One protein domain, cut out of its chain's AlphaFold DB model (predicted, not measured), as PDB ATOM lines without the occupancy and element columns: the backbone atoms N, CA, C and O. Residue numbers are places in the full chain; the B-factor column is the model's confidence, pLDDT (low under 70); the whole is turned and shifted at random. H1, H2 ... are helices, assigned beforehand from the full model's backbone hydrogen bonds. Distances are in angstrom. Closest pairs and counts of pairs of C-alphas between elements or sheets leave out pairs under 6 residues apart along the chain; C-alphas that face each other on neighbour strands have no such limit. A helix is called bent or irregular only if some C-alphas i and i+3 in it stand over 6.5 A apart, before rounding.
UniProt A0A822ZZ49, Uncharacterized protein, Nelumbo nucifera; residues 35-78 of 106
ATOM      1  N   SER A  35     164.669 121.579 154.819       83.88
ATOM      2  CA  SER A  35     164.228 120.258 155.256       83.88
ATOM      3  C   SER A  35     164.126 119.222 154.133       83.88
ATOM      4  O   SER A  35     164.310 118.047 154.428       83.88
ATOM      5  N   PHE A  36     163.959 119.636 152.874       92.56
ATOM      6  CA  PHE A  36     163.932 118.770 151.688       92.56
ATOM      7  C   PHE A  36     164.439 119.514 150.438       92.56
ATOM      8  O   PHE A  36     164.582 120.734 150.463       92.56
ATOM      9  N   ASP A  37     164.733 118.793 149.357       93.31
ATOM     10  CA  ASP A  37     165.038 119.366 148.041       93.31
ATOM     11  C   ASP A  37     164.435 118.520 146.899       93.31
ATOM     12  O   ASP A  37     163.827 117.475 147.136       93.31
ATOM     13  N   TYR A  38     164.582 118.996 145.659       94.75
ATOM     14  CA  TYR A  38     164.110 118.329 144.433       94.75
ATOM     15  C   TYR A  38     165.243 117.706 143.605       94.75
ATOM     16  O   TYR A  38     165.034 117.319 142.457       94.75
ATOM     17  N   VAL A  39     166.462 117.647 144.142       96.06
ATOM     18  CA  VAL A  39     167.621 117.157 143.396       96.06
ATOM     19  C   VAL A  39     167.610 115.631 143.413       96.06
ATOM     20  O   VAL A  39     167.702 115.002 144.468       96.06
ATOM     21  N   GLU A  40     167.519 115.024 142.233       94.56
ATOM     22  CA  GLU A  40     167.554 113.568 142.072       94.56
ATOM     23  C   GLU A  40     168.852 112.979 142.657       94.56
ATOM     24  O   GLU A  40     169.948 113.507 142.451       94.56
ATOM     25  N   GLY A  41     168.730 111.906 143.444       94.06
ATOM     26  CA  GLY A  41     169.857 111.271 144.136       94.06
ATOM     27  C   GLY A  41     170.421 112.038 145.345       94.06
ATOM     28  O   GLY A  41     171.344 111.548 146.000       94.06
ATOM     29  N   SER A  42     169.889 113.219 145.683       95.81
ATOM     30  CA  SER A  42     170.226 113.905 146.936       95.81
ATOM     31  C   SER A  42     169.700 113.122 148.138       95.81
ATOM     32  O   SER A  42     168.605 112.567 148.109       95.81
ATOM     33  N   LYS A  43     170.418 113.180 149.267       95.62
ATOM     34  CA  LYS A  43     169.938 112.635 150.554       95.62
ATOM     35  C   LYS A  43     168.653 113.304 151.055       95.62
ATOM     36  O   LYS A  43     168.033 112.791 151.977       95.62
ATOM     37  N   LYS A  44     168.305 114.465 150.500       94.56
ATOM     38  CA  LYS A  44     167.076 115.213 150.788       94.56
ATOM     39  C   LYS A  44     166.124 115.260 149.589       94.56
ATOM     40  O   LYS A  44     165.119 115.964 149.656       94.56
ATOM     41  N   GLY A  45     166.449 114.529 148.524       95.75
ATOM     42  CA  GLY A  45     165.667 114.484 147.300       95.75
ATOM     43  C   GLY A  45     164.378 113.670 147.452       95.75
ATOM     44  O   GLY A  45     164.187 112.998 148.476       95.75
ATOM     45  N   PRO A  46     163.509 113.686 146.426       96.25
ATOM     46  CA  PRO A  46     162.180 113.071 146.467       96.25
ATOM     47  C   PRO A  46     162.166 111.596 146.882       96.25
ATOM     48  O   PRO A  46     161.305 111.189 147.663       96.25
ATOM     49  N   ASP A  47     163.166 110.821 146.454       96.69
ATOM     50  CA  ASP A  47     163.303 109.395 146.787       96.69
ATOM     51  C   ASP A  47     163.439 109.131 148.299       96.69
ATOM     52  O   ASP A  47     163.156 108.029 148.775       96.69
ATOM     53  N   HIS A  48     163.848 110.148 149.066       96.81
ATOM     54  CA  HIS A  48     164.135 110.055 150.495       96.81
ATOM     55  C   HIS A  48     163.166 110.840 151.385       96.81
ATOM     56  O   HIS A  48     163.267 110.728 152.605       96.81
ATOM     57  N   TRP A  49     162.203 111.599 150.844       95.88
ATOM     58  CA  TRP A  49     161.344 112.482 151.654       95.88
ATOM     59  C   TRP A  49     160.642 111.767 152.815       95.88
ATOM     60  O   TRP A  49     160.607 112.285 153.931       95.88
ATOM     61  N   GLY A  50     160.165 110.537 152.599       96.06
ATOM     62  CA  GLY A  50     159.503 109.755 153.648       96.06
ATOM     63  C   GLY A  50     160.421 109.198 154.742       96.06
ATOM     64  O   GLY A  50     159.933 108.550 155.665       96.06
ATOM     65  N   GLU A  51     161.732 109.411 154.637       96.25
ATOM     66  CA  GLU A  51     162.745 109.044 155.636       96.25
ATOM     67  C   GLU A  51     163.239 110.258 156.433       96.25
ATOM     68  O   GLU A  51     163.848 110.087 157.487       96.25
ATOM     69  N   LEU A  52     162.986 111.479 155.945       93.69
ATOM     70  CA  LEU A  52     163.498 112.708 156.555       93.69
ATOM     71  C   LEU A  52     162.812 113.018 157.886       93.69
ATOM     72  O   LEU A  52     163.455 113.544 158.795       93.69
ATOM     73  N   ARG A  53     161.513 112.707 157.994       92.62
ATOM     74  CA  ARG A  53     160.682 112.941 159.181       92.62
ATOM     75  C   ARG A  53     159.611 111.865 159.324       92.62
ATOM     76  O   ARG A  53     159.120 111.342 158.323       92.62
ATOM     77  N   GLU A  54     159.223 111.556 160.559       93.00
ATOM     78  CA  GLU A  54     158.212 110.527 160.835       93.00
ATOM     79  C   GLU A  54     156.847 110.914 160.246       93.00
ATOM     80  O   GLU A  54     156.180 110.092 159.615       93.00
ATOM     81  N   GLU A  55     156.477 112.192 160.353       93.31
ATOM     82  CA  GLU A  55     155.245 112.748 159.796       93.31
ATOM     83  C   GLU A  55     155.178 112.705 158.258       93.31
ATOM     84  O   GLU A  55     154.094 112.822 157.689       93.31
ATOM     85  N   TRP A  56     156.307 112.498 157.570       94.69
ATOM     86  CA  TRP A  56     156.385 112.434 156.104       94.69
ATOM     87  C   TRP A  56     156.400 111.005 155.561       94.69
ATOM     88  O   TRP A  56     156.499 110.801 154.352       94.69
ATOM     89  N   ALA A  57     156.240 109.989 156.415       96.44
ATOM     90  CA  ALA A  57     156.307 108.580 156.019       96.44
ATOM     91  C   ALA A  57     155.374 108.206 154.846       96.44
ATOM     92  O   ALA A  57     155.657 107.248 154.118       96.44
ATOM     93  N   ALA A  58     154.287 108.956 154.632       96.69
ATOM     94  CA  ALA A  58     153.378 108.784 153.501       96.69
ATOM     95  C   ALA A  58     154.060 108.969 152.132       96.69
ATOM     96  O   ALA A  58     153.711 108.238 151.208       96.69
ATOM     97  N   CYS A  59     155.077 109.833 152.014       96.56
ATOM     98  CA  CYS A  59     155.832 110.029 150.769       96.56
ATOM     99  C   CYS A  59     156.525 108.740 150.297       96.56
ATOM    100  O   CYS A  59     156.726 108.545 149.104       96.56
ATOM    101  N   LYS A  60     156.861 107.837 151.230       96.69
ATOM    102  CA  LYS A  60     157.494 106.542 150.938       96.69
ATOM    103  C   LYS A  60     156.517 105.365 150.980       96.69
ATOM    104  O   LYS A  60     156.662 104.415 150.217       96.69
ATOM    105  N   LYS A  61     155.565 105.375 151.918       97.62
ATOM    106  CA  LYS A  61     154.677 104.228 152.201       97.62
ATOM    107  C   LYS A  61     153.282 104.364 151.587       97.62
ATOM    108  O   LYS A  61     152.510 103.411 151.630       97.62
ATOM    109  N   GLY A  62     152.925 105.535 151.068       97.12
ATOM    110  CA  GLY A  62     151.627 105.783 150.455       97.12
ATOM    111  C   GLY A  62     151.486 105.072 149.109       97.12
ATOM    112  O   GLY A  62     152.400 105.078 148.294       97.12
ATOM    113  N   HIS A  63     150.311 104.497 148.851       97.81
ATOM    114  CA  HIS A  63     149.992 103.837 147.573       97.81
ATOM    115  C   HIS A  63     149.116 104.690 146.642       97.81
ATOM    116  O   HIS A  63     148.814 104.285 145.526       97.81
ATOM    117  N   MET A  64     148.709 105.874 147.104       97.62
ATOM    118  CA  MET A  64     147.916 106.854 146.356       97.62
ATOM    119  C   MET A  64     148.639 108.207 146.382       97.62
ATOM    120  O   MET A  64     148.141 109.175 146.950       97.62
ATOM    121  N   GLN A  65     149.879 108.234 145.890       97.81
ATOM    122  CA  GLN A  65     150.689 109.452 145.786       97.81
ATOM    123  C   GLN A  65     150.525 110.100 144.408       97.81
ATOM    124  O   GLN A  65     150.138 109.441 143.443       97.81
ATOM    125  N   SER A  66     150.839 111.389 144.339       97.06
ATOM    126  CA  SER A  66     150.860 112.194 143.115       97.06
ATOM    127  C   SER A  66     152.280 112.733 142.878       97.06
ATOM    128  O   SER A  66     153.021 112.868 143.852       97.06
ATOM    129  N   PRO A  67     152.657 113.099 141.635       96.88
ATOM    130  CA  PRO A  67     151.873 112.993 140.401       96.88
ATOM    131  C   PRO A  67     151.738 111.547 139.898       96.88
ATOM    132  O   PRO A  67     152.467 110.655 140.322       96.88
ATOM    133  N   ILE A  68     150.803 111.330 138.969       96.69
ATOM    134  CA  ILE A  68     150.649 110.068 138.235       96.69
ATOM    135  C   ILE A  68     150.664 110.323 136.729       96.69
ATOM    136  O   ILE A  68     150.349 111.417 136.263       96.69
ATOM    137  N   ASP A  69     150.988 109.282 135.973       96.75
ATOM    138  CA  ASP A  69     150.928 109.300 134.518       96.75
ATOM    139  C   ASP A  69     149.476 109.176 134.013       96.75
ATOM    140  O   ASP A  69     148.781 108.193 134.300       96.75
ATOM    141  N   LEU A  70     149.016 110.177 133.256       95.62
ATOM    142  CA  LEU A  70     147.660 110.262 132.711       95.62
ATOM    143  C   LEU A  70     147.627 109.773 131.256       95.62
ATOM    144  O   LEU A  70     147.641 110.559 130.309       95.62
ATOM    145  N   LEU A  71     147.543 108.452 131.079       95.44
ATOM    146  CA  LEU A  71     147.452 107.819 129.760       95.44
ATOM    147  C   LEU A  71     146.002 107.687 129.291       95.44
ATOM    148  O   LEU A  71     145.172 107.096 129.985       95.44
ATOM    149  N   HIS A  72     145.724 108.139 128.065       93.81
ATOM    150  CA  HIS A  72     144.395 108.047 127.451       93.81
ATOM    151  C   HIS A  72     143.835 106.613 127.467       93.81
ATOM    152  O   HIS A  72     142.655 106.416 127.730       93.81
ATOM    153  N   GLN A  73     144.693 105.609 127.262       95.31
ATOM    154  CA  GLN A  73     144.315 104.194 127.209       95.31
ATOM    155  C   GLN A  73     143.782 103.640 128.542       95.31
ATOM    156  O   GLN A  73     143.152 102.588 128.541       95.31
ATOM    157  N   ARG A  74     144.071 104.297 129.675       95.44
ATOM    158  CA  ARG A  74     143.703 103.832 131.026       95.44
ATOM    159  C   ARG A  74     142.709 104.756 131.735       95.44
ATOM    160  O   ARG A  74     142.400 104.527 132.900       95.44
ATOM    161  N   VAL A  75     142.235 105.800 131.059       94.62
ATOM    162  CA  VAL A  75     141.212 106.706 131.586       94.62
ATOM    163  C   VAL A  75     139.829 106.097 131.391       94.62
ATOM    164  O   VAL A  75     139.474 105.660 130.299       94.62
ATOM    165  N   GLU A  76     139.018 106.138 132.444       94.25
ATOM    166  CA  GLU A  76     137.584 105.897 132.351       94.25
ATOM    167  C   GLU A  76     136.866 107.227 132.085       94.25
ATOM    168  O   GLU A  76     136.965 108.177 132.865       94.25
ATOM    169  N   VAL A  77     136.144 107.315 130.966       92.31
ATOM    170  CA  VAL A  77     135.310 108.485 130.671       92.31
ATOM    171  C   VAL A  77     133.994 108.331 131.421       92.31
ATOM    172  O   VAL A  77     133.225 107.415 131.141       92.31
ATOM    173  N   VAL A  78     133.715 109.262 132.337       94.38
ATOM    174  CA  VAL A  78     132.495 109.268 133.157       94.38
ATOM    175  C   VAL A  78     131.657 110.517 132.826       94.38
ATOM    176  O   VAL A  78     131.792 111.545 133.494       94.38
TER     177      VAL A  78
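What this domain is: This is residues 35 to 78 of the 106 residues of an uncharacterized protein of Nelumbo nucifera (UniProt A0A822ZZ49). This is a piece with little regular structure: a small head, where two short helices, H1 and then H2, touch after a looped first stretch, residues 35 to 45, and a long arm, residues 63 to 78, that sticks out and makes the length. The printed part has 44 residues, with 11 in named elements, both helices; it is all helix by class, with no named strand. It is only just extended, close to loose, with a radius of gyration of the C-alphas of 14.0 A and spans of 40 by 21 by 12 A.

Where its parts are: Start at C-alpha 35, (164.228, 120.258, 155.256). Find H1, residues 46 to 52, from C-alpha 46 at (162.180, 113.071, 146.467), 10.2 A long; it is irregular, with C-alphas 47 and 50 7.9 A apart. H2, residues 58 to 61, ends at C-alpha 61, (154.677, 104.228, 152.201).

How they stand to each other: Look at Gly 50 and Lys 60: H1 and H2 touch there, their closest C-alphas 4.7 A apart. In H1, 1 of 3 O i to N i+4 pairs and 3 of 4 O i to N i+3 pairs are within hydrogen-bond range; H2 is too short for an O i to N i+4 pair.

The domain as a whole: The C-alphas of Lys 43 and Val 78, the two farthest apart, are 41.4 A apart. The printed part has no cut, the link from H1 to H2 is tight, and no printed residue is under 70 in pLDDT.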